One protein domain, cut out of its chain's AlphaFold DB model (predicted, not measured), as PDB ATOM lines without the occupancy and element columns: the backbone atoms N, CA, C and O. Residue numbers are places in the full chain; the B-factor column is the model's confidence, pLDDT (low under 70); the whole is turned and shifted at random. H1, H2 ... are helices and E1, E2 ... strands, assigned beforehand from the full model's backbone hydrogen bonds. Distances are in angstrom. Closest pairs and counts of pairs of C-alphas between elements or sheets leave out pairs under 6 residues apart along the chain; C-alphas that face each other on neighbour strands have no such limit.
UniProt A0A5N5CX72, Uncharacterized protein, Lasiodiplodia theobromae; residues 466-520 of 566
ATOM      1  N   LEU A 466      37.253  74.487 -90.272       91.25
ATOM      2  CA  LEU A 466      38.322  74.393 -91.269       91.25
ATOM      3  C   LEU A 466      38.777  75.779 -91.752       91.25
ATOM      4  O   LEU A 466      39.962  76.098 -91.678       91.25
ATOM      5  N   VAL A 467      37.852  76.619 -92.230       92.31
ATOM      6  CA  VAL A 467      38.181  77.974 -92.712       92.31
ATOM      7  C   VAL A 467      38.639  78.878 -91.568       92.31
ATOM      8  O   VAL A 467      39.547  79.684 -91.763       92.31
ATOM      9  N   GLN A 468      38.042  78.743 -90.382       90.62
ATOM     10  CA  GLN A 468      38.425  79.511 -89.200       90.62
ATOM     11  C   GLN A 468      39.859  79.190 -88.754       90.62
ATOM     12  O   GLN A 468      40.667  80.105 -88.620       90.62
ATOM     13  N   ARG A 469      40.224  77.907 -88.644       88.38
ATOM     14  CA  ARG A 469      41.586  77.477 -88.293       88.38
ATOM     15  C   ARG A 469      42.613  77.868 -89.349       88.38
ATOM     16  O   ARG A 469      43.658  78.391 -88.996       88.38
ATOM     17  N   LEU A 470      42.294  77.719 -90.639       89.56
ATOM     18  CA  LEU A 470      43.158  78.190 -91.737       89.56
ATOM     19  C   LEU A 470      43.381  79.714 -91.734       89.56
ATOM     20  O   LEU A 470      44.287  80.210 -92.414       89.56
ATOM     21  N   ARG A 471      42.513  80.465 -91.046       90.06
ATOM     22  CA  ARG A 471      42.615  81.917 -90.881       90.06
ATOM     23  C   ARG A 471      43.385  82.302 -89.621       90.06
ATOM     24  O   ARG A 471      44.155  83.256 -89.679       90.06
ATOM     25  N   GLU A 472      43.137  81.615 -88.511       90.31
ATOM     26  CA  GLU A 472      43.760  81.872 -87.206       90.31
ATOM     27  C   GLU A 472      45.203  81.370 -87.144       90.31
ATOM     28  O   GLU A 472      46.046  82.013 -86.521       90.31
ATOM     29  N   ASP A 473      45.499  80.275 -87.841       86.50
ATOM     30  CA  ASP A 473      46.820  79.675 -87.910       86.50
ATOM     31  C   ASP A 473      47.328  79.697 -89.368       86.50
ATOM     32  O   ASP A 473      46.881  78.932 -90.222       86.50
ATOM     33  N   PRO A 474      48.239  80.617 -89.724       77.88
ATOM     34  CA  PRO A 474      48.848  80.635 -91.050       77.88
ATOM     35  C   PRO A 474      49.806  79.456 -91.282       77.88
ATOM     36  O   PRO A 474      50.013  79.083 -92.441       77.88
ATOM     37  N   SER A 475      50.378  78.887 -90.209       73.81
ATOM     38  CA  SER A 475      51.276  77.718 -90.240       73.81
ATOM     39  C   SER A 475      50.531  76.461 -90.671       73.81
ATOM     40  O   SER A 475      51.057  75.743 -91.513       73.81
ATOM     41  N   ALA A 476      49.259  76.329 -90.269       61.69
ATOM     42  CA  ALA A 476      48.297  75.291 -90.678       61.69
ATOM     43  C   ALA A 476      48.111  75.090 -92.195       61.69
ATOM     44  O   ALA A 476      47.417  74.169 -92.637       61.69
ATOM     45  N   ARG A 477      48.716  75.948 -93.025       65.50
ATOM     46  CA  ARG A 477      48.821  75.751 -94.476       65.50
ATOM     47  C   ARG A 477      49.912  74.749 -94.869       65.50
ATOM     48  O   ARG A 477      49.856  74.235 -95.987       65.50
ATOM     49  N   GLN A 478      50.897  74.483 -94.010       68.25
ATOM     50  CA  GLN A 478      51.918  73.462 -94.234       68.25
ATOM     51  C   GLN A 478      51.349  72.064 -93.969       68.25
ATOM     52  O   GLN A 478      50.506  71.846 -93.105       68.25
ATOM     53  N   ARG A 479      51.780  71.101 -94.791       59.47
ATOM     54  CA  ARG A 479      51.180  69.760 -94.913       59.47
ATOM     55  C   ARG A 479      51.316  68.900 -93.640       59.47
ATOM     56  O   ARG A 479      50.667  67.862 -93.567       59.47
ATOM     57  N   ASP A 480      52.112  69.344 -92.669       63.69
ATOM     58  CA  ASP A 480      52.445  68.597 -91.450       63.69
ATOM     59  C   ASP A 480      51.508  68.887 -90.265       63.69
ATOM     60  O   ASP A 480      51.578  68.197 -89.248       63.69
ATOM     61  N   ASP A 481      50.575  69.836 -90.401       61.88
ATOM     62  CA  ASP A 481      49.626  70.143 -89.333       61.88
ATOM     63  C   ASP A 481      48.426  69.184 -89.354       61.88
ATOM     64  O   ASP A 481      47.766  68.967 -90.376       61.88
ATOM     65  N   GLY A 482      48.120  68.610 -88.184       76.94
ATOM     66  CA  GLY A 482      47.115  67.555 -87.966       76.94
ATOM     67  C   GLY A 482      45.668  67.893 -88.360       76.94
ATOM     68  O   GLY A 482      44.785  67.056 -88.210       76.94
ATOM     69  N   ILE A 483      45.416  69.079 -88.916       82.38
ATOM     70  CA  ILE A 483      44.126  69.528 -89.457       82.38
ATOM     71  C   ILE A 483      43.614  68.575 -90.539       82.38
ATOM     72  O   ILE A 483      42.430  68.245 -90.559       82.38
ATOM     73  N   TRP A 484      44.495  68.090 -91.418       82.31
ATOM     74  CA  TRP A 484      44.114  67.145 -92.477       82.31
ATOM     75  C   TRP A 484      43.972  65.702 -91.982       82.31
ATOM     76  O   TRP A 484      43.432  64.863 -92.704       82.31
ATOM     77  N   ALA A 485      44.438  65.405 -90.764       83.25
ATOM     78  CA  ALA A 485      44.232  64.110 -90.120       83.25
ATOM     79  C   ALA A 485      42.838  63.999 -89.475       83.25
ATOM     80  O   ALA A 485      42.373  62.892 -89.191       83.25
ATOM     81  N   GLU A 486      42.147  65.125 -89.264       87.38
ATOM     82  CA  GLU A 486      40.768  65.130 -88.787       87.38
ATOM     83  C   GLU A 486      39.797  64.656 -89.874       87.38
ATOM     84  O   GLU A 486      39.978  64.870 -91.075       87.38
ATOM     85  N   LYS A 487      38.717  63.993 -89.450       87.38
ATOM     86  CA  LYS A 487      37.688  63.518 -90.374       87.38
ATOM     87  C   LYS A 487      37.012  64.721 -91.022       87.38
ATOM     88  O   LYS A 487      36.337  65.487 -90.341       87.38
ATOM     89  N   SER A 488      37.165  64.856 -92.334       91.06
ATOM     90  CA  SER A 488      36.379  65.795 -93.127       91.06
ATOM     91  C   SER A 488      35.102  65.133 -93.634       91.06
ATOM     92  O   SER A 488      35.050  63.925 -93.895       91.06
ATOM     93  N   GLY A 489      34.040  65.920 -93.772       90.06
ATOM     94  CA  GLY A 489      32.792  65.405 -94.311       90.06
ATOM     95  C   GLY A 489      31.769  66.479 -94.641       90.06
ATOM     96  O   GLY A 489      31.845  67.613 -94.174       90.06
ATOM     97  N   LEU A 490      30.814  66.099 -95.485       91.00
ATOM     98  CA  LEU A 490      29.652  66.905 -95.838       91.00
ATOM     99  C   LEU A 490      28.470  66.450 -94.977       91.00
ATOM    100  O   LEU A 490      28.097  65.273 -95.023       91.00
ATOM    101  N   GLY A 491      27.892  67.357 -94.199       91.88
ATOM    102  CA  GLY A 491      26.799  67.041 -93.284       91.88
ATOM    103  C   GLY A 491      26.380  68.235 -92.438       91.88
ATOM    104  O   GLY A 491      26.736  69.374 -92.738       91.88
ATOM    105  N   TRP A 492      25.618  67.960 -91.383       93.00
ATOM    106  CA  TRP A 492      25.282  68.953 -90.370       93.00
ATOM    107  C   TRP A 492      26.401  69.063 -89.340       93.00
ATOM    108  O   TRP A 492      26.877  68.053 -88.816       93.00
ATOM    109  N   TRP A 493      26.791  70.299 -89.055       94.25
ATOM    110  CA  TRP A 493      27.851  70.664 -88.125       94.25
ATOM    111  C   TRP A 493      27.337  71.707 -87.125       94.25
ATOM    112  O   TRP A 493      26.552  72.574 -87.521       94.25
ATOM    113  N   PRO A 494      27.777  71.675 -85.858       92.69
ATOM    114  CA  PRO A 494      27.440  72.716 -84.892       92.69
ATOM    115  C   PRO A 494      28.109  74.042 -85.288       92.69
ATOM    116  O   PRO A 494      29.310  74.098 -85.569       92.69
ATOM    117  N   ALA A 495      27.329  75.118 -85.348       88.75
ATOM    118  CA  ALA A 495      27.789  76.449 -85.717       88.75
ATOM    119  C   ALA A 495      28.205  77.242 -84.464       88.75
ATOM    120  O   ALA A 495      27.378  77.918 -83.869       88.75
ATOM    121  N   SER A 496      29.497  77.190 -84.108       75.69
ATOM    122  CA  SER A 496      30.121  77.932 -82.987       75.69
ATOM    123  C   SER A 496      29.453  77.729 -81.606       75.69
ATOM    124  O   SER A 496      28.480  77.001 -81.473       75.69
ATOM    125  N   GLU A 497      30.034  78.302 -80.549       67.81
ATOM    126  CA  GLU A 497      29.721  78.041 -79.127       67.81
ATOM    127  C   GLU A 497      28.315  78.484 -78.680       67.81
ATOM    128  O   GLU A 497      27.930  78.278 -77.532       67.81
ATOM    129  N   SER A 498      27.518  79.068 -79.577       67.00
ATOM    130  CA  SER A 498      26.098  79.307 -79.335       67.00
ATOM    131  C   SER A 498      25.328  77.988 -79.402       67.00
ATOM    132  O   SER A 498      25.089  77.453 -80.488       67.00
ATOM    133  N   GLU A 499      24.941  77.471 -78.233       74.31
ATOM    134  CA  GLU A 499      24.130  76.261 -78.095       74.31
ATOM    135  C   GLU A 499      22.898  76.311 -79.020       74.31
ATOM    136  O   GLU A 499      22.061  77.207 -78.929       74.31
ATOM    137  N   GLY A 500      22.801  75.340 -79.936       80.81
ATOM    138  CA  GLY A 500      21.596  75.077 -80.732       80.81
ATOM    139  C   GLY A 500      21.642  75.445 -82.220       80.81
ATOM    140  O   GLY A 500      20.741  75.039 -82.954       80.81
ATOM    141  N   MET A 501      22.667  76.150 -82.714       89.38
ATOM    142  CA  MET A 501      22.746  76.485 -84.143       89.38
ATOM    143  C   MET A 501      23.486  75.400 -84.940       89.38
ATOM    144  O   MET A 501      24.618  75.041 -84.625       89.38
ATOM    145  N   TRP A 502      22.866  74.896 -86.010       92.31
ATOM    146  CA  TRP A 502      23.459  73.909 -86.920       92.31
ATOM    147  C   TRP A 502      23.639  74.506 -88.311       92.31
ATOM    148  O   TRP A 502      22.784  75.245 -88.800       92.31
ATOM    149  N   ARG A 503      24.734  74.151 -88.982       91.75
ATOM    150  CA  ARG A 503      24.993  74.510 -90.379       91.75
ATOM    151  C   ARG A 503      25.198  73.257 -91.212       91.75
ATOM    152  O   ARG A 503      25.894  72.333 -90.798       91.75
ATOM    153  N   TRP A 504      24.624  73.241 -92.405       91.88
ATOM    154  CA  TRP A 504      24.897  72.191 -93.373       91.88
ATOM    155  C   TRP A 504      26.061  72.612 -94.267       91.88
ATOM    156  O   TRP A 504      26.024  73.682 -94.875       91.88
ATOM    157  N   GLY A 505      27.104  71.793 -94.356       92.88
ATOM    158  CA  GLY A 505      28.283  72.137 -95.142       92.88
ATOM    159  C   GLY A 505      29.428  71.147 -94.990       92.88
ATOM    160  O   GLY A 505      29.255  70.029 -94.503       92.88
ATOM    161  N   ILE A 506      30.604  71.566 -95.449       93.50
ATOM    162  CA  ILE A 506      31.854  70.823 -95.298       93.50
ATOM    163  C   ILE A 506      32.584  71.381 -94.072       93.50
ATOM    164  O   ILE A 506      32.704  72.600 -93.908       93.50
ATOM    165  N   ASP A 507      33.056  70.495 -93.201       93.81
ATOM    166  CA  ASP A 507      33.960  70.837 -92.100       93.81
ATOM    167  C   ASP A 507      34.897  69.673 -91.769       93.81
ATOM    168  O   ASP A 507      34.841  68.612 -92.402       93.81
ATOM    169  N   ILE A 508      35.742  69.899 -90.765       93.06
ATOM    170  CA  ILE A 508      36.586  68.909 -90.102       93.06
ATOM    171  C   ILE A 508      36.143  68.701 -88.647       93.06
ATOM    172  O   ILE A 508      35.688  69.631 -87.979       93.06
ATOM    173  N   GLY A 509      36.269  67.467 -88.160       90.94
ATOM    174  CA  GLY A 509      36.030  67.108 -86.763       90.94
ATOM    175  C   GLY A 509      35.179  65.849 -86.600       90.94
ATOM    176  O   GLY A 509      34.773  65.203 -87.566       90.94
ATOM    177  N   ASN A 510      34.906  65.480 -85.347       91.31
ATOM    178  CA  ASN A 510      34.116  64.286 -85.026       91.31
ATOM    179  C   ASN A 510      32.615  64.571 -84.830       91.31
ATOM    180  O   ASN A 510      31.836  63.623 -84.768       91.31
ATOM    181  N   ASP A 511      32.208  65.843 -84.804       91.38
ATOM    182  CA  ASP A 511      30.849  66.282 -84.436       91.38
ATOM    183  C   ASP A 511      29.851  66.262 -85.613       91.38
ATOM    184  O   ASP A 511      28.763  66.830 -85.537       91.38
ATOM    185  N   MET A 512      30.223  65.645 -86.738       91.69
ATOM    186  CA  MET A 512      29.398  65.629 -87.944       91.69
ATOM    187  C   MET A 512      28.204  64.686 -87.807       91.69
ATOM    188  O   MET A 512      28.371  63.475 -87.623       91.69
ATOM    189  N   ILE A 513      27.011  65.201 -88.094       91.19
ATOM    190  CA  ILE A 513      25.801  64.390 -88.240       91.19
ATOM    191  C   ILE A 513      25.473  64.226 -89.729       91.19
ATOM    192  O   ILE A 513      25.219  65.187 -90.459       91.19
ATOM    193  N   LYS A 514      25.476  62.974 -90.204       86.44
ATOM    194  CA  LYS A 514      25.082  62.623 -91.577       86.44
ATOM    195  C   LYS A 514      23.564  62.464 -91.659       86.44
ATOM    196  O   LYS A 514      23.055  61.356 -91.509       86.44
ATOM    197  N   GLN A 515      22.862  63.561 -91.914       85.25
ATOM    198  CA  GLN A 515      21.410  63.595 -92.120       85.25
ATOM    199  C   GLN A 515      21.068  64.408 -93.379       85.25
ATOM    200  O   GLN A 515      21.926  65.118 -93.913       85.25
ATOM    201  N   ASP A 516      19.842  64.252 -93.890       84.56
ATOM    202  CA  ASP A 516      19.321  65.054 -95.005       84.56
ATOM    203  C   ASP A 516      19.443  66.549 -94.668       84.56
ATOM    204  O   ASP A 516      19.144  66.967 -93.550       84.56
ATOM    205  N   TRP A 517      19.880  67.355 -95.636       86.50
ATOM    206  CA  TRP A 517      20.050  68.801 -95.480       86.50
ATOM    207  C   TRP A 517      18.741  69.529 -95.164       86.50
ATOM    208  O   TRP A 517      18.770  70.688 -94.764       86.50
ATOM    209  N   LYS A 518      17.592  68.875 -95.364       87.62
ATOM    210  CA  LYS A 518      16.279  69.428 -95.022       87.62
ATOM    211  C   LYS A 518      15.923  69.322 -93.543       87.62
ATOM    212  O   LYS A 518      15.031  70.040 -93.116       87.62
ATOM    213  N   HIS A 519      16.585  68.445 -92.790       87.75
ATOM    214  CA  HIS A 519      16.240  68.150 -91.400       87.75
ATOM    215  C   HIS A 519      17.442  68.427 -90.510       87.75
ATOM    216  O   HIS A 519      18.396  67.645 -90.481       87.75
ATOM    217  N   SER A 520      17.402  69.565 -89.819       88.19
ATOM    218  CA  SER A 520      18.434  69.926 -88.851       88.19
ATOM    219  C   SER A 520      18.339  69.010 -87.624       88.19
ATOM    220  O   SER A 520      17.227  68.721 -87.176       88.19
TER     221      SER A 520
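What this domain is: This is residues 466 to 520 of the 566 residues of an uncharacterized protein of Lasiodiplodia theobromae (UniProt A0A5N5CX72). An elongated piece in two parts: two short helices, H1 and H2, joined by a loop make one end, and a curved two-stranded hairpin of E1 and E2 makes much of the rest. After E2 the last stretch, residues 509 to 520, has no named element and runs back past the hairpin to the other end of the long axis. The printed part has 55 residues, with two named helices and two named strands in the order H1, H2, E1, E2; the sheet has the order E1 - E2 and is antiparallel. The class is mixed, helices and strands, with 25 residues, under half of those printed, in named elements. The whole is only just loose, close to compact, with a radius of gyration of the C-alphas of 12.4 A, and spans 36 by 20 by 14 A.

How they stand to each other: H1, residues 466 to 472, and H2, residues 482 to 485, are close but not clearly touching; their closest C-alphas, those of Leu 466 and Ile 483, are 7.8 A apart. In H1 every pair of O i and N i+4 is within hydrogen-bond range, while H2 is too short for such a pair and has its 1 pair of O i and N i+3 within range. A tight link of 2 residues joins H2 to E1, residues 488 to 494. H1 and E1 are apart. E1 and E2, residues 502 to 508, form a hairpin of antiparallel neighbours, with 146 degrees between their directions. The C-alphas of 488 and 508 face each other at 4.3 A, and those of 494 and 502 at 4.6 A. N 493 and O 503 are within hydrogen-bond range at 2.8 A, and so are N 505 and O 491 at 2.9 A. The closest C-alphas of H1 and E2 are those of Leu 466 and Asp 507, 5.7 A apart. Those of H2 and E2 are Ile 483 and Ile 508, 7.6 A apart.

Where its parts are: H1 begins with C-alpha 466 at (38.322, 74.393, -91.269) and measures 10.1 A from first to last C-alpha, over residues 466 to 472. H2 has four residues, 482 to 485. E1, residues 488 to 494, begins with C-alpha 488 at (36.379, 65.795, -93.127) and measures 14.0 A. E2, residues 502 to 508, measures 14.4 A and ends with C-alpha 508 at (36.586, 68.909, -90.102).

The domain as a whole: The two C-alphas farthest apart, those of Asp 480 and Lys 518, are 36.4 A apart. The printed part has no cut, and no link between named elements is long. The mean pLDDT of the printed part is 84.6; it is under 70 at residues 476 to 481 and 497 to 498.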